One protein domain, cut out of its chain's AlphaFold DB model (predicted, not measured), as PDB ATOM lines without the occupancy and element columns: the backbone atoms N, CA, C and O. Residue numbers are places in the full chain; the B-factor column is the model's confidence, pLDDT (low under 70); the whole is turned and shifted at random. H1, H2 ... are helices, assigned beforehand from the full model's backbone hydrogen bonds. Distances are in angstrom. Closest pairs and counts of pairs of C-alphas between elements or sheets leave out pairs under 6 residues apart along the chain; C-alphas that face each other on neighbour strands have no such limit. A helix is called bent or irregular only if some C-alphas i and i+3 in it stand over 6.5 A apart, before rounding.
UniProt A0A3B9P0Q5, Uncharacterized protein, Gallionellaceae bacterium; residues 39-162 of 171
ATOM      1  N   LEU A  39      89.164   1.928-102.482       96.88
ATOM      2  CA  LEU A  39      90.413   2.496-101.961       96.88
ATOM      3  C   LEU A  39      91.565   1.472-101.862       96.88
ATOM      4  O   LEU A  39      92.631   1.786-102.390       96.88
ATOM      5  N   PRO A  40      91.379   0.252-101.310       97.19
ATOM      6  CA  PRO A  40      92.461  -0.737-101.265       97.19
ATOM      7  C   PRO A  40      93.001  -1.099-102.654       97.19
ATOM      8  O   PRO A  40      94.186  -1.374-102.823       97.19
ATOM      9  N   LYS A  41      92.140  -1.055-103.677       96.12
ATOM     10  CA  LYS A  41      92.525  -1.341-105.059       96.12
ATOM     11  C   LYS A  41      93.317  -0.189-105.680       96.12
ATOM     12  O   LYS A  41      94.231  -0.441-106.455       96.12
ATOM     13  N   VAL A  42      93.011   1.062-105.323       97.00
ATOM     14  CA  VAL A  42      93.811   2.237-105.725       97.00
ATOM     15  C   VAL A  42      95.206   2.181-105.102       97.00
ATOM     16  O   VAL A  42      96.187   2.480-105.776       97.00
ATOM     17  N   GLU A  43      95.305   1.776-103.836       97.81
ATOM     18  CA  GLU A  43      96.587   1.599-103.145       97.81
ATOM     19  C   GLU A  43      97.421   0.485-103.785       97.81
ATOM     20  O   GLU A  43      98.590   0.700-104.099       97.81
ATOM     21  N   ALA A  44      96.808  -0.669-104.058       97.62
ATOM     22  CA  ALA A  44      97.459  -1.769-104.764       97.62
ATOM     23  C   ALA A  44      97.895  -1.374-106.186       97.62
ATOM     24  O   ALA A  44      98.991  -1.720-106.616       97.62
ATOM     25  N   TYR A  45      97.078  -0.599-106.903       95.56
ATOM     26  CA  TYR A  45      97.435  -0.064-108.215       95.56
ATOM     27  C   TYR A  45      98.642   0.888-108.151       95.56
ATOM     28  O   TYR A  45      99.545   0.796-108.979       95.56
ATOM     29  N   GLU A  46      98.700   1.783-107.160       96.06
ATOM     30  CA  GLU A  46      99.854   2.674-106.980       96.06
ATOM     31  C   GLU A  46     101.132   1.899-106.634       96.06
ATOM     32  O   GLU A  46     102.187   2.182-107.200       96.06
ATOM     33  N   ALA A  47     101.033   0.887-105.769       96.50
ATOM     34  CA  ALA A  47     102.154   0.013-105.432       96.50
ATOM     35  C   ALA A  47     102.629  -0.816-106.642       96.50
ATOM     36  O   ALA A  47     103.833  -0.934-106.875       96.50
ATOM     37  N   ALA A  48     101.701  -1.321-107.461       92.19
ATOM     38  CA  ALA A  48     102.027  -1.997-108.713       92.19
ATOM     39  C   ALA A  48     102.764  -1.067-109.683       92.19
ATOM     40  O   ALA A  48     103.758  -1.470-110.279       92.19
ATOM     41  N   LEU A  49     102.335   0.194-109.808       89.19
ATOM     42  CA  LEU A  49     103.035   1.181-110.634       89.19
ATOM     43  C   LEU A  49     104.463   1.450-110.152       89.19
ATOM     44  O   LEU A  49     105.357   1.584-110.986       89.19
ATOM     45  N   ALA A  50     104.691   1.510-108.840       90.81
ATOM     46  CA  ALA A  50     106.030   1.685-108.286       90.81
ATOM     47  C   ALA A  50     106.954   0.504-108.647       90.81
ATOM     48  O   ALA A  50     108.069   0.719-109.124       90.81
ATOM     49  N   ASP A  51     106.470  -0.733-108.504       86.88
ATOM     50  CA  ASP A  51     107.220  -1.934-108.895       86.88
ATOM     51  C   ASP A  51     107.446  -1.995-110.415       86.88
ATOM     52  O   ASP A  51     108.527  -2.369-110.869       86.88
ATOM     53  N   LEU A  52     106.467  -1.571-111.221       85.06
ATOM     54  CA  LEU A  52     106.612  -1.482-112.677       85.06
ATOM     55  C   LEU A  52     107.655  -0.440-113.090       85.06
ATOM     56  O   LEU A  52     108.381  -0.672-114.052       85.06
ATOM     57  N   VAL A  53     107.765   0.687-112.377       83.50
ATOM     58  CA  VAL A  53     108.831   1.676-112.612       83.50
ATOM     59  C   VAL A  53     110.203   1.056-112.353       83.50
ATOM     60  O   VAL A  53     111.100   1.210-113.180       83.50
ATOM     61  N   GLN A  54     110.365   0.326-111.247       83.44
ATOM     62  CA  GLN A  54     111.623  -0.361-110.938       83.44
ATOM     63  C   GLN A  54     111.942  -1.446-111.974       83.44
ATOM     64  O   GLN A  54     113.069  -1.523-112.467       83.44
ATOM     65  N   TRP A  55     110.943  -2.239-112.371       81.44
ATOM     66  CA  TRP A  55     111.090  -3.247-113.419       81.44
ATOM     67  C   TRP A  55     111.538  -2.629-114.739       81.44
ATOM     68  O   TRP A  55     112.490  -3.110-115.346       81.44
ATOM     69  N   ALA A  56     110.884  -1.544-115.156       79.50
ATOM     70  CA  ALA A  56     111.174  -0.827-116.390       79.50
ATOM     71  C   ALA A  56     112.611  -0.287-116.447       79.50
ATOM     72  O   ALA A  56     113.213  -0.257-117.519       79.50
ATOM     73  N   GLN A  57     113.165   0.128-115.305       80.56
ATOM     74  CA  GLN A  57     114.559   0.564-115.198       80.56
ATOM     75  C   GLN A  57     115.539  -0.609-115.323       80.56
ATOM     76  O   GLN A  57     116.575  -0.467-115.966       80.56
ATOM     77  N   ALA A  58     115.208  -1.760-114.731       79.06
ATOM     78  CA  ALA A  58     116.040  -2.961-114.780       79.06
ATOM     79  C   ALA A  58     115.944  -3.722-116.119       79.06
ATOM     80  O   ALA A  58     116.895  -4.392-116.510       79.06
ATOM     81  N   HIS A  59     114.823  -3.594-116.834       77.88
ATOM     82  CA  HIS A  59     114.521  -4.324-118.069       77.88
ATOM     83  C   HIS A  59     114.092  -3.355-119.185       77.88
ATOM     84  O   HIS A  59     112.940  -3.370-119.629       77.88
ATOM     85  N   PRO A  60     114.994  -2.476-119.659       73.50
ATOM     86  CA  PRO A  60     114.640  -1.439-120.624       73.50
ATOM     87  C   PRO A  60     114.132  -2.008-121.957       73.50
ATOM     88  O   PRO A  60     113.283  -1.380-122.591       73.50
ATOM     89  N   ASP A  61     114.583  -3.193-122.375       71.25
ATOM     90  CA  ASP A  61     114.130  -3.828-123.618       71.25
ATOM     91  C   ASP A  61     112.671  -4.302-123.553       71.25
ATOM     92  O   ASP A  61     111.928  -4.112-124.518       71.25
ATOM     93  N   ASP A  62     112.211  -4.772-122.391       67.62
ATOM     94  CA  ASP A  62     110.805  -5.138-122.172       67.62
ATOM     95  C   ASP A  62     109.883  -3.922-122.310       67.62
ATOM     96  O   ASP A  62     108.741  -4.029-122.754       67.62
ATOM     97  N   THR A  63     110.377  -2.728-121.972       64.94
ATOM     98  CA  THR A  63     109.593  -1.489-122.084       64.94
ATOM     99  C   THR A  63     109.491  -0.979-123.520       64.94
ATOM    100  O   THR A  63     108.512  -0.309-123.861       64.94
ATOM    101  N   LYS A  64     110.455  -1.317-124.393       62.91
ATOM    102  CA  LYS A  64     110.424  -0.943-125.819       62.91
ATOM    103  C   LYS A  64     109.229  -1.567-126.528       62.91
ATOM    104  O   LYS A  64     108.602  -0.894-127.347       62.91
ATOM    105  N   LEU A  65     108.856  -2.792-126.143       58.03
ATOM    106  CA  LEU A  65     107.671  -3.482-126.656       58.03
ATOM    107  C   LEU A  65     106.408  -2.645-126.508       58.03
ATOM    108  O   LEU A  65     105.572  -2.722-127.395       58.03
ATOM    109  N   PHE A  66     106.278  -1.836-125.450       62.72
ATOM    110  CA  PHE A  66     105.112  -0.981-125.185       62.72
ATOM    111  C   PHE A  66     105.191   0.406-125.835       62.72
ATOM    112  O   PHE A  66     104.178   1.101-125.921       62.72
ATOM    113  N   ARG A  67     106.375   0.810-126.308       61.00
ATOM    114  CA  ARG A  67     106.609   2.099-126.979       61.00
ATOM    115  C   ARG A  67     106.457   2.019-128.495       61.00
ATOM    116  O   ARG A  67     106.206   3.044-129.128       61.00
ATOM    117  N   ASP A  68     106.594   0.828-129.075       61.41
ATOM    118  CA  ASP A  68     106.420   0.634-130.512       61.41
ATOM    119  C   ASP A  68     104.970   0.935-130.941       61.41
ATOM    120  O   ASP A  68     103.991   0.427-130.387       61.41
ATOM    121  N   LYS A  69     104.834   1.805-131.946       61.22
ATOM    122  CA  LYS A  69     103.543   2.208-132.510       61.22
ATOM    123  C   LYS A  69     102.912   1.091-133.346       61.22
ATOM    124  O   LYS A  69     101.691   1.062-133.456       61.22
ATOM    125  N   ASN A  70     103.713   0.171-133.881       58.00
ATOM    126  CA  ASN A  70     103.243  -0.937-134.714       58.00
ATOM    127  C   ASN A  70     102.556  -2.042-133.906       58.00
ATOM    128  O   ASN A  70     101.831  -2.859-134.461       58.00
ATOM    129  N   THR A  71     102.752  -2.058-132.589       56.19
ATOM    130  CA  THR A  71     102.192  -3.067-131.680       56.19
ATOM    131  C   THR A  71     100.990  -2.542-130.891       56.19
ATOM    132  O   THR A  71     100.546  -3.173-129.932       56.19
ATOM    133  N   ARG A  72     100.444  -1.378-131.276       64.19
ATOM    134  CA  ARG A  72      99.255  -0.774-130.656       64.19
ATOM    135  C   ARG A  72      98.043  -1.699-130.756       64.19
ATOM    136  O   ARG A  72      97.771  -2.289-131.794       64.19
ATOM    137  N   THR A  73      97.299  -1.785-129.662       62.56
ATOM    138  CA  THR A  73      96.088  -2.600-129.547       62.56
ATOM    139  C   THR A  73      94.854  -1.723-129.711       62.56
ATOM    140  O   THR A  73      94.804  -0.630-129.155       62.56
ATOM    141  N   SER A  74      93.850  -2.205-130.444       63.09
ATOM    142  CA  SER A  74      92.610  -1.468-130.727       63.09
ATOM    143  C   SER A  74      91.539  -1.588-129.636       63.09
ATOM    144  O   SER A  74      90.570  -0.837-129.672       63.09
ATOM    145  N   THR A  75      91.696  -2.505-128.675       69.19
ATOM    146  CA  THR A  75      90.717  -2.741-127.601       69.19
ATOM    147  C   THR A  75      91.371  -2.788-126.222       69.19
ATOM    148  O   THR A  75      92.559  -3.096-126.086       69.19
ATOM    149  N   LEU A  76      90.566  -2.524-125.188       71.12
ATOM    150  CA  LEU A  76      90.967  -2.630-123.781       71.12
ATOM    151  C   LEU A  76      91.458  -4.033-123.416       71.12
ATOM    152  O   LEU A  76      92.507  -4.182-122.795       71.12
ATOM    153  N   ASP A  77      90.722  -5.067-123.821       75.31
ATOM    154  CA  ASP A  77      91.076  -6.452-123.510       75.31
ATOM    155  C   ASP A  77      92.377  -6.872-124.205       75.31
ATOM    156  O   ASP A  77      93.187  -7.599-123.627       75.31
ATOM    157  N   ALA A  78      92.620  -6.394-125.429       74.38
ATOM    158  CA  ALA A  78      93.884  -6.629-126.116       74.38
ATOM    159  C   ALA A  78      95.048  -5.902-125.421       74.38
ATOM    160  O   ALA A  78      96.122  -6.488-125.272       74.38
ATOM    161  N   ALA A  79      94.836  -4.672-124.944       73.25
ATOM    162  CA  ALA A  79      95.832  -3.936-124.163       73.25
ATOM    163  C   ALA A  79      96.171  -4.662-122.848       73.25
ATOM    164  O   ALA A  79      97.348  -4.847-122.531       73.25
ATOM    165  N   ALA A  80      95.152  -5.141-122.130       78.06
ATOM    166  CA  ALA A  80      95.309  -5.913-120.901       78.06
ATOM    167  C   ALA A  80      96.103  -7.208-121.134       78.06
ATOM    168  O   ALA A  80      97.104  -7.450-120.462       78.06
ATOM    169  N   LYS A  81      95.717  -8.002-122.143       82.00
ATOM    170  CA  LYS A  81      96.418  -9.245-122.507       82.00
ATOM    171  C   LYS A  81      97.865  -9.001-122.919       82.00
ATOM    172  O   LYS A  81      98.742  -9.781-122.568       82.00
ATOM    173  N   ARG A  82      98.131  -7.917-123.651       77.38
ATOM    174  CA  ARG A  82      99.493  -7.544-124.041       77.38
ATOM    175  C   ARG A  82     100.345  -7.207-122.822       77.38
ATOM    176  O   ARG A  82     101.483  -7.660-122.754       77.38
ATOM    177  N   LEU A  83      99.811  -6.459-121.858       76.81
ATOM    178  CA  LEU A  83     100.523  -6.165-120.614       76.81
ATOM    179  C   LEU A  83     100.865  -7.454-119.852       76.81
ATOM    180  O   LEU A  83     101.999  -7.644-119.424       76.81
ATOM    181  N   GLU A  84      99.907  -8.374-119.762       84.06
ATOM    182  CA  GLU A  84     100.067  -9.670-119.092       84.06
ATOM    183  C   GLU A  84     100.914 -10.686-119.882       84.06
ATOM    184  O   GLU A  84     101.281 -11.726-119.336       84.06
ATOM    185  N   SER A  85     101.257 -10.405-121.144       84.75
ATOM    186  CA  SER A  85     102.090 -11.292-121.971       84.75
ATOM    187  C   SER A  85     103.573 -11.269-121.594       84.75
ATOM    188  O   SER A  85     104.309 -12.186-121.952       84.75
ATOM    189  N   VAL A  86     104.014 -10.248-120.851       83.62
ATOM    190  CA  VAL A  86     105.383 -10.143-120.335       83.62
ATOM    191  C   VAL A  86     105.426 -10.776-118.939       83.62
ATOM    192  O   VAL A  86     104.823 -10.222-118.015       83.62
ATOM    193  N   PRO A  87     106.139 -11.904-118.729       90.81
ATOM    194  CA  PRO A  87     106.072 -12.657-117.473       90.81
ATOM    195  C   PRO A  87     106.445 -11.847-116.225       90.81
ATOM    196  O   PRO A  87     105.796 -11.984-115.190       90.81
ATOM    197  N   GLY A  88     107.446 -10.968-116.326       84.69
ATOM    198  CA  GLY A  88     107.847 -10.096-115.219       84.69
ATOM    199  C   GLY A  88     106.758  -9.100-114.822       84.69
ATOM    200  O   GLY A  88     106.434  -8.963-113.643       84.69
ATOM    201  N   ILE A  89     106.114  -8.480-115.814       85.56
ATOM    202  CA  ILE A  89     104.976  -7.579-115.594       85.56
ATOM    203  C   ILE A  89     103.804  -8.352-114.998       85.56
ATOM    204  O   ILE A  89     103.243  -7.923-113.992       85.56
ATOM    205  N   LYS A  90     103.470  -9.523-115.553       89.31
ATOM    206  CA  LYS A  90     102.411 -10.381-115.016       89.31
ATOM    207  C   LYS A  90     102.658 -10.750-113.551       89.31
ATOM    208  O   LYS A  90     101.742 -10.638-112.744       89.31
ATOM    209  N   SER A  91     103.889 -11.106-113.184       93.94
ATOM    210  CA  SER A  91     104.235 -11.416-111.794       93.94
ATOM    211  C   SER A  91     104.037 -10.223-110.851       93.94
ATOM    212  O   SER A  91     103.637 -10.422-109.704       93.94
ATOM    213  N   ILE A  92     104.312  -8.995-111.303       89.38
ATOM    214  CA  ILE A  92     104.069  -7.773-110.517       89.38
ATOM    215  C   ILE A  92     102.566  -7.547-110.337       89.38
ATOM    216  O   ILE A  92     102.108  -7.274-109.228       89.38
ATOM    217  N   LEU A  93     101.788  -7.697-111.408       91.25
ATOM    218  CA  LEU A  93     100.332  -7.577-111.368       91.25
ATOM    219  C   LEU A  93      99.705  -8.598-110.402       91.25
ATOM    220  O   LEU A  93      98.933  -8.220-109.516       91.25
ATOM    221  N   ASP A  94     100.128  -9.861-110.491       96.88
ATOM    222  CA  ASP A  94      99.669 -10.943-109.617       96.88
ATOM    223  C   ASP A  94     100.048 -10.677-108.140       96.88
ATOM    224  O   ASP A  94      99.209 -10.845-107.251       96.88
ATOM    225  N   LYS A  95     101.266 -10.171-107.865       97.62
ATOM    226  CA  LYS A  95     101.723  -9.772-106.513       97.62
ATOM    227  C   LYS A  95     100.780  -8.760-105.857       97.62
ATOM    228  O   LYS A  95     100.488  -8.881-104.668       97.62
ATOM    229  N   HIS A  96     100.301  -7.780-106.620       97.19
ATOM    230  CA  HIS A  96      99.420  -6.717-106.120       97.19
ATOM    231  C   HIS A  96      97.931  -7.029-106.282       97.19
ATOM    232  O   HIS A  96      97.097  -6.230-105.863       97.19
ATOM    233  N   ARG A  97      97.577  -8.197-106.837       96.81
ATOM    234  CA  ARG A  97      96.189  -8.598-107.129       96.81
ATOM    235  C   ARG A  97      95.465  -7.584-108.026       96.81
ATOM    236  O   ARG A  97      94.295  -7.267-107.809       96.81
ATOM    237  N   ILE A  98      96.182  -7.071-109.020       93.50
ATOM    238  CA  ILE A  98      95.691  -6.134-110.033       93.50
ATOM    239  C   ILE A  98      95.773  -6.841-111.386       93.50
ATOM    240  O   ILE A  98      96.726  -7.562-111.648       93.50
ATOM    241  N   THR A  99      94.787  -6.652-112.255       90.94
ATOM    242  CA  THR A  99      94.781  -7.224-113.614       90.94
ATOM    243  C   THR A  99      95.241  -6.205-114.657       90.94
ATOM    244  O   THR A  99      95.228  -4.997-114.416       90.94
ATOM    245  N   GLY A 100      95.570  -6.644-115.873       83.06
ATOM    246  CA  GLY A 100      95.833  -5.735-116.993       83.06
ATOM    247  C   GLY A 100      94.630  -4.849-117.340       83.06
ATOM    248  O   GLY A 100      94.787  -3.706-117.784       83.06
ATOM    249  N   LYS A 101      93.410  -5.329-117.068       85.94
ATOM    250  CA  LYS A 101      92.180  -4.542-117.217       85.94
ATOM    251  C   LYS A 101      92.100  -3.434-116.170       85.94
ATOM    252  O   LYS A 101      91.783  -2.297-116.512       85.94
ATOM    253  N   ASP A 102      92.453  -3.735-114.925       89.75
ATOM    254  CA  ASP A 102      92.550  -2.730-113.865       89.75
ATOM    255  C   ASP A 102      93.608  -1.681-114.201       89.75
ATOM    256  O   ASP A 102      93.362  -0.488-114.027       89.75
ATOM    257  N   MET A 103      94.743  -2.112-114.765       84.06
ATOM    258  CA  MET A 103      95.795  -1.202-115.216       84.06
ATOM    259  C   MET A 103      95.315  -0.220-116.286       84.06
ATOM    260  O   MET A 103      95.785   0.914-116.352       84.06
ATOM    261  N   SER A 104      94.355  -0.654-117.098       80.75
ATOM    262  CA  SER A 104      93.764   0.155-118.158       80.75
ATOM    263  C   SER A 104      92.664   1.078-117.622       80.75
ATOM    264  O   SER A 104      92.624   2.243-117.990       80.75
ATOM    265  N   LEU A 105      91.782   0.602-116.736       84.88
ATOM    266  CA  LEU A 105      90.569   1.330-116.329       84.88
ATOM    267  C   LEU A 105      90.739   2.219-115.089       84.88
ATOM    268  O   LEU A 105      90.126   3.287-115.020       84.88
ATOM    269  N   MET A 106      91.563   1.807-114.119       89.50
ATOM    270  CA  MET A 106      91.719   2.488-112.827       89.50
ATOM    271  C   MET A 106      91.993   3.998-112.941       89.50
ATOM    272  O   MET A 106      91.266   4.765-112.303       89.50
ATOM    273  N   PRO A 107      92.984   4.475-113.727       84.75
ATOM    274  CA  PRO A 107      93.278   5.905-113.781       84.75
ATOM    275  C   PRO A 107      92.106   6.714-114.352       84.75
ATOM    276  O   PRO A 107      91.808   7.791-113.840       84.75
ATOM    277  N   MET A 108      91.397   6.188-115.355       84.00
ATOM    278  CA  MET A 108      90.242   6.864-115.958       84.00
ATOM    279  C   MET A 108      89.060   6.941-114.990       84.00
ATOM    280  O   MET A 108      88.499   8.019-114.786       84.00
ATOM    281  N   ALA A 109      88.712   5.826-114.347       89.62
ATOM    282  CA  ALA A 109      87.599   5.777-113.404       89.62
ATOM    283  C   ALA A 109      87.859   6.642-112.158       89.62
ATOM    284  O   ALA A 109      86.962   7.353-111.689       89.62
ATOM    285  N   LEU A 110      89.097   6.641-111.650       91.25
ATOM    286  CA  LEU A 110      89.494   7.452-110.501       91.25
ATOM    287  C   LEU A 110      89.496   8.954-110.830       91.25
ATOM    288  O   LEU A 110      88.963   9.742-110.049       91.25
ATOM    289  N   LEU A 111      90.035   9.355-111.989       86.56
ATOM    290  CA  LEU A 111      90.025  10.756-112.430       86.56
ATOM    291  C   LEU A 111      88.607  11.264-112.706       86.56
ATOM    292  O   LEU A 111      88.277  12.369-112.275       86.56
ATOM    293  N   SER A 112      87.760  10.466-113.365       86.19
ATOM    294  CA  SER A 112      86.351  10.816-113.594       86.19
ATOM    295  C   SER A 112      85.620  11.044-112.265       86.19
ATOM    296  O   SER A 112      85.028  12.101-112.036       86.19
ATOM    297  N   SER A 113      85.773  10.115-111.316       90.88
ATOM    298  CA  SER A 113      85.169  10.232-109.983       90.88
ATOM    299  C   SER A 113      85.686  11.452-109.211       90.88
ATOM    300  O   SER A 113      84.916  12.162-108.561       90.88
ATOM    301  N   ARG A 114      86.988  11.752-109.317       90.50
ATOM    302  CA  ARG A 114      87.595  12.951-108.726       90.50
ATOM    303  C   ARG A 114      87.042  14.237-109.330       90.50
ATOM    304  O   ARG A 114      86.767  15.172-108.578       90.50
ATOM    305  N   ALA A 115      86.863  14.284-110.649       86.25
ATOM    306  CA  ALA A 115      86.318  15.443-111.344       86.25
ATOM    307  C   ALA A 115      84.901  15.778-110.860       86.25
ATOM    308  O   ALA A 115      84.615  16.950-110.621       86.25
ATOM    309  N   VAL A 116      84.062  14.764-110.617       87.44
ATOM    310  CA  VAL A 116      82.726  14.952-110.025       87.44
ATOM    311  C   VAL A 116      82.819  15.587-108.638       87.44
ATOM    312  O   VAL A 116      82.224  16.638-108.414       87.44
ATOM    313  N   VAL A 117      83.634  15.039-107.729       89.75
ATOM    314  CA  VAL A 117      83.799  15.604-106.371       89.75
ATOM    315  C   VAL A 117      84.345  17.038-106.412       89.75
ATOM    316  O   VAL A 117      83.948  17.893-105.618       89.75
ATOM    317  N   MET A 118      85.252  17.342-107.343       87.38
ATOM    318  CA  MET A 118      85.767  18.702-107.524       87.38
ATOM    319  C   MET A 118      84.714  19.669-108.079       87.38
ATOM    320  O   MET A 118      84.720  20.838-107.694       87.38
ATOM    321  N   ALA A 119      83.843  19.208-108.978       84.94
ATOM    322  CA  ALA A 119      82.730  19.993-109.503       84.94
ATOM    323  C   ALA A 119      81.714  20.306-108.392       84.94
ATOM    324  O   ALA A 119      81.384  21.475-108.192       84.94
ATOM    325  N   GLU A 120      81.335  19.306-107.591       88.44
ATOM    326  CA  GLU A 120      80.432  19.464-106.440       88.44
ATOM    327  C   GLU A 120      80.943  20.533-105.462       88.44
ATOM    328  O   GLU A 120      80.208  21.441-105.078       88.44
ATOM    329  N   LYS A 121      82.240  20.502-105.127       90.50
ATOM    330  CA  LYS A 121      82.888  21.506-104.261       90.50
ATOM    331  C   LYS A 121      82.864  22.931-104.818       90.50
ATOM    332  O   LYS A 121      83.066  23.880-104.067       90.50
ATOM    333  N   ARG A 122      82.663  23.090-106.125       92.12
ATOM    334  CA  ARG A 122      82.518  24.387-106.805       92.12
ATOM    335  C   ARG A 122      81.051  24.789-106.992       92.12
ATOM    336  O   ARG A 122      80.791  25.767-107.682       92.12
ATOM    337  N   GLY A 123      80.108  24.040-106.415       92.19
ATOM    338  CA  GLY A 123      78.672  24.254-106.597       92.19
ATOM    339  C   GLY A 123      78.150  23.809-107.966       92.19
ATOM    340  O   GLY A 123      77.051  24.195-108.352       92.19
ATOM    341  N   ILE A 124      78.923  23.017-108.717       87.75
ATOM    342  CA  ILE A 124      78.538  22.514-110.037       87.75
ATOM    343  C   ILE A 124      77.945  21.117-109.868       87.75
ATOM    344  O   ILE A 124      78.601  20.211-109.355       87.75
ATOM    345  N   THR A 125      76.712  20.932-110.339       83.50
ATOM    346  CA  THR A 125      76.077  19.611-110.398       83.50
ATOM    347  C   THR A 125      76.436  18.940-111.718       83.50
ATOM    348  O   THR A 125      76.180  19.492-112.786       83.50
ATOM    349  N   MET A 126      77.035  17.752-111.646       78.12
ATOM    350  CA  MET A 126      77.343  16.949-112.830       78.12
ATOM    351  C   MET A 126      76.121  16.115-113.244       78.12
ATOM    352  O   MET A 126      75.399  15.636-112.367       78.12
ATOM    353  N   PRO A 127      75.889  15.894-114.552       77.25
ATOM    354  CA  PRO A 127      74.836  14.992-115.008       77.25
ATOM    355  C   PRO A 127      75.016  13.569-114.446       77.25
ATOM    356  O   PRO A 127      76.154  13.094-114.335       77.25
ATOM    357  N   PRO A 128      73.923  12.856-114.122       77.69
ATOM    358  CA  PRO A 128      74.004  11.459-113.704       77.69
ATOM    359  C   PRO A 128      74.563  10.576-114.832       77.69
ATOM    360  O   PRO A 128      74.426  10.892-116.012       77.69
ATOM    361  N   GLY A 129      75.207   9.464-114.469       77.19
ATOM    362  CA  GLY A 129      75.780   8.507-115.429       77.19
ATOM    363  C   GLY A 129      77.158   8.881-115.994       77.19
ATOM    364  O   GLY A 129      77.733   8.097-116.738       77.19
ATOM    365  N   GLN A 130      77.720  10.035-115.616       78.06
ATOM    366  CA  GLN A 130      79.068  10.467-116.027       78.06
ATOM    367  C   GLN A 130      80.201   9.713-115.306       78.06
ATOM    368  O   GLN A 130      81.325   9.629-115.800       78.06
ATOM    369  N   ALA A 131      79.915   9.171-114.123       83.44
ATOM    370  CA  ALA A 131      80.849   8.397-113.318       83.44
ATOM    371  C   ALA A 131      80.098   7.349-112.492       83.44
ATOM    372  O   ALA A 131      78.900   7.482-112.227       83.44
ATOM    373  N   ASN A 132      80.824   6.330-112.038       91.44
ATOM    374  CA  ASN A 132      80.297   5.348-111.102       91.44
ATOM    375  C   ASN A 132      79.986   6.005-109.741       91.44
ATOM    376  O   ASN A 132      80.860   6.621-109.127       91.44
ATOM    377  N   ALA A 133      78.757   5.852-109.243       93.25
ATOM    378  CA  ALA A 133      78.322   6.488-107.999       93.25
ATOM    379  C   ALA A 133      79.077   5.984-106.753       93.25
ATOM    380  O   ALA A 133      79.402   6.785-105.874       93.25
ATOM    381  N   ALA A 134      79.397   4.686-106.684       95.88
ATOM    382  CA  ALA A 134      80.168   4.110-105.582       95.88
ATOM    383  C   ALA A 134      81.614   4.629-105.594       95.88
ATOM    384  O   ALA A 134      82.132   5.037-104.552       95.88
ATOM    385  N   SER A 135      82.228   4.739-106.777       95.75
ATOM    386  CA  SER A 135      83.551   5.354-106.942       95.75
ATOM    387  C   SER A 135      83.563   6.825-106.507       95.75
ATOM    388  O   SER A 135      84.458   7.240-105.771       95.75
ATOM    389  N   VAL A 136      82.554   7.619-106.893       94.56
ATOM    390  CA  VAL A 136      82.411   9.020-106.450       94.56
ATOM    391  C   VAL A 136      82.257   9.102-104.929       94.56
ATOM    392  O   VAL A 136      82.928   9.913-104.291       94.56
ATOM    393  N   ALA A 137      81.423   8.249-104.331       96.06
ATOM    394  CA  ALA A 137      81.243   8.199-102.882       96.06
ATOM    395  C   ALA A 137      82.546   7.836-102.151       96.06
ATOM    396  O   ALA A 137      82.899   8.487-101.166       96.06
ATOM    397  N   MET A 138      83.302   6.862-102.668       97.69
ATOM    398  CA  MET A 138      84.612   6.482-102.138       97.69
ATOM    399  C   MET A 138      85.604   7.647-102.207       97.69
ATOM    400  O   MET A 138      86.252   7.949-101.201       97.69
ATOM    401  N   VAL A 139      85.693   8.340-103.349       96.38
ATOM    402  CA  VAL A 139      86.573   9.510-103.498       96.38
ATOM    403  C   VAL A 139      86.157  10.632-102.552       96.38
ATOM    404  O   VAL A 139      87.017  11.243-101.924       96.38
ATOM    405  N   ARG A 140      84.853  10.877-102.391       95.62
ATOM    406  CA  ARG A 140      84.334  11.886-101.461       95.62
ATOM    407  C   ARG A 140      84.722  11.572-100.015       95.62
ATOM    408  O   ARG A 140      85.176  12.462 -99.305       95.62
ATOM    409  N   ALA A 141      84.594  10.312 -99.602       97.62
ATOM    410  CA  ALA A 141      84.941   9.863 -98.254       97.62
ATOM    411  C   ALA A 141      86.456   9.889 -97.971       97.62
ATOM    412  O   ALA A 141      86.861   9.977 -96.816       97.62
ATOM    413  N   ASN A 142      87.296   9.828 -99.010       97.75
ATOM    414  CA  ASN A 142      88.753   9.683 -98.889       97.75
ATOM    415  C   ASN A 142      89.537  10.806 -99.587       97.75
ATOM    416  O   ASN A 142      90.699  10.620 -99.946       97.75
ATOM    417  N   ASP A 143      88.918  11.969 -99.767       91.62
ATOM    418  CA  ASP A 143      89.358  13.076-100.624       91.62
ATOM    419  C   ASP A 143      90.863  13.402-100.540       91.62
ATOM    420  O   ASP A 143      91.582  13.285-101.531       91.62
ATOM    421  N   ALA A 144      91.371  13.719 -99.345       94.00
ATOM    422  CA  ALA A 144      92.781  14.074 -99.154       94.00
ATOM    423  C   ALA A 144      93.748  12.901 -99.406       94.00
ATOM    424  O   ALA A 144      94.883  13.097 -99.844       94.00
ATOM    425  N   LYS A 145      93.320  11.668 -99.112       96.69
ATOM    426  CA  LYS A 145      94.128  10.463 -99.339       96.69
ATOM    427  C   LYS A 145      94.180  10.121-100.827       96.69
ATOM    428  O   LYS A 145      95.253   9.803-101.338       96.69
ATOM    429  N   VAL A 146      93.045  10.240-101.515       94.44
ATOM    430  CA  VAL A 146      92.934  10.052-102.963       94.44
ATOM    431  C   VAL A 146      93.764  11.085-103.719       94.44
ATOM    432  O   VAL A 146      94.449  10.699-104.660       94.44
ATOM    433  N   ASP A 147      93.792  12.350-103.290       91.81
ATOM    434  CA  ASP A 147      94.653  13.368-103.914       91.81
ATOM    435  C   ASP A 147      96.131  12.972-103.873       91.81
ATOM    436  O   ASP A 147      96.798  12.942-104.906       91.81
ATOM    437  N   LYS A 148      96.631  12.561-102.702       94.69
ATOM    438  CA  LYS A 148      98.023  12.104-102.559       94.69
ATOM    439  C   LYS A 148      98.320  10.854-103.390       94.69
ATOM    440  O   LYS A 148      99.427  10.710-103.903       94.69
ATOM    441  N   LEU A 149      97.368   9.923-103.484       94.62
ATOM    442  CA  LEU A 149      97.502   8.726-104.322       94.62
ATOM    443  C   LEU A 149      97.556   9.101-105.806       94.62
ATOM    444  O   LEU A 149      98.443   8.634-106.512       94.62
ATOM    445  N   LEU A 150      96.665   9.983-106.263       90.62
ATOM    446  CA  LEU A 150      96.640  10.476-107.640       90.62
ATOM    447  C   LEU A 150      97.944  11.177-108.018       90.62
ATOM    448  O   LEU A 150      98.475  10.922-109.094       90.62
ATOM    449  N   GLU A 151      98.498  12.014-107.142       88.88
ATOM    450  CA  GLU A 151      99.790  12.666-107.378       88.88
ATOM    451  C   GLU A 151     100.911  11.649-107.633       88.88
ATOM    452  O   GLU A 151     101.648  11.780-108.617       88.88
ATOM    453  N   ARG A 152     101.009  10.604-106.799       91.38
ATOM    454  CA  ARG A 152     102.016   9.542-106.961       91.38
ATOM    455  C   ARG A 152     101.769   8.697-108.203       91.38
ATOM    456  O   ARG A 152     102.690   8.505-108.993       91.38
ATOM    457  N   ILE A 153     100.525   8.276-108.432       89.94
ATOM    458  CA  ILE A 153     100.114   7.549-109.641       89.94
ATOM    459  C   ILE A 153     100.549   8.316-110.895       89.94
ATOM    460  O   ILE A 153     101.207   7.757-111.771       89.94
ATOM    461  N   MET A 154     100.242   9.613-110.976       84.19
ATOM    462  CA  MET A 154     100.597  10.434-112.135       84.19
ATOM    463  C   MET A 154     102.114  10.608-112.291       84.19
ATOM    464  O   MET A 154     102.606  10.700-113.418       84.19
ATOM    465  N   ALA A 155     102.869  10.637-111.189       85.38
ATOM    466  CA  ALA A 155     104.329  10.671-111.221       85.38
ATOM    467  C   ALA A 155     104.929   9.360-111.764       85.38
ATOM    468  O   ALA A 155     105.789   9.404-112.650       85.38
ATOM    469  N   HIS A 156     104.438   8.202-111.310       82.81
ATOM    470  CA  HIS A 156     104.877   6.891-111.808       82.81
ATOM    471  C   HIS A 156     104.561   6.726-113.292       82.81
ATOM    472  O   HIS A 156     105.437   6.380-114.083       82.81
ATOM    473  N   LEU A 157     103.340   7.074-113.706       79.56
ATOM    474  CA  LEU A 157     102.925   7.000-115.108       79.56
ATOM    475  C   LEU A 157     103.762   7.915-116.015       79.56
ATOM    476  O   LEU A 157     104.109   7.529-117.132       79.56
ATOM    477  N   ARG A 158     104.141   9.113-115.540       77.88
ATOM    478  CA  ARG A 158     105.062  10.002-116.270       77.88
ATOM    479  C   ARG A 158     106.436   9.358-116.457       77.88
ATOM    480  O   ARG A 158     107.029   9.518-117.520       77.88
ATOM    481  N   THR A 159     106.918   8.643-115.446       77.44
ATOM    482  CA  THR A 159     108.205   7.938-115.492       77.44
ATOM    483  C   THR A 159     108.156   6.778-116.486       77.44
ATOM    484  O   THR A 159     109.024   6.675-117.348       77.44
ATOM    485  N   LEU A 160     107.097   5.962-116.442       73.00
ATOM    486  CA  LEU A 160     106.901   4.829-117.355       73.00
ATOM    487  C   LEU A 160     106.782   5.253-118.823       73.00
ATOM    488  O   LEU A 160     107.309   4.575-119.706       73.00
ATOM    489  N   ARG A 161     106.148   6.402-119.091       68.06
ATOM    490  CA  ARG A 161     106.066   6.971-120.445       68.06
ATOM    491  C   ARG A 161     107.443   7.316-121.025       68.06
ATOM    492  O   ARG A 161     107.592   7.371-122.241       68.06
ATOM    493  N   GLY A 162     108.442   7.526-120.168       61.88
ATOM    494  CA  GLY A 162     109.659   8.231-120.530       61.88
ATOM    495  C   GLY A 162     109.361   9.722-120.674       61.88
ATOM    496  O   GLY A 162     108.342  10.144-121.228       61.88
TER     497      GLY A 162
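What this domain is: This is residues 39 to 162 of the 171 residues of an uncharacterized protein of Gallionellaceae bacterium (UniProt A0A3B9P0Q5). Three helices lie side by side in a row, H4, H1 and H7, with H1 in the middle; the long helix H5 starts beside H1 and H3 and slants away to H6. H2, after the end of H1, lies toward one end of the long shape, and the loop of residues 121 to 132 toward the other. The printed part has 124 residues with seven named helices, H1 to H7 in chain order, and no named strand: it is all helix. It is compact, with a radius of gyration of the C-alphas of 15.8 A, yet elongated, spanning 48 by 28 by 25 A.

How they stand to each other: Begin with H1, residues 39 to 58, one of two hubs. Look from it to H7, residues 143 to 161: they touch, closest at the C-alphas of Glu 46 and Ile 153, 5.6 A apart, and run the same way at a shallow tilt of 23 degrees. H1 also touches H4, residues 87 to 96, at Ala 44 and His 96, with C-alphas 5.5 A apart, opposite ways at a shallow tilt of 29 degrees. H5, residues 100 to 120, is the other hub; its residues 102 to 106 alone touch H1, with C-alphas 45 and 103 closest at 7.3 A, at a steep tilt of 53 degrees. H3, residues 76 to 84, touches H5 where the C-alphas of Ala 80 and Gly 100 are closest, 3.9 A apart. H3 and H4 only just touch, only at the corner, with 3 pairs of C-alphas within 8 A; the closest are those of Glu 84 and Lys 90, 4.8 A apart. H6, residues 133 to 141, touches H5 at a steep tilt of 66 degrees, with C-alphas 113 and 136 closest at 4.6 A. H2, residues 60 to 67, touches no helix; it is close to H1 but not clearly touching. In H1, H3, H4, H6 and H7 every O i to N i+4 pair is within hydrogen-bond range; in H2 it is 2 of 4, in H5 15 of 17.

Where its parts are: Find C-alpha 39 at (90.413, 2.496, -101.961); from there H1 runs 29.2 A to C-alpha 58. H5 runs 31.4 A to C-alpha 120 at (80.432, 19.464, -106.440); it is irregular, with C-alphas 104 and 107 7.2 A apart, and has a kink of 26 degrees near residue 107. H7 runs 26.6 A to C-alpha 161 at (106.066, 6.971, -120.445).

The domain as a whole: Look to Asp 61 and Gly 123 for the two C-alphas farthest apart, 48.3 A. The printed part has no cut. The link from H5 to H6 is long, 12 residues. In this model, confidence is low, under 70, at residues 62 to 75 and 161 to 162.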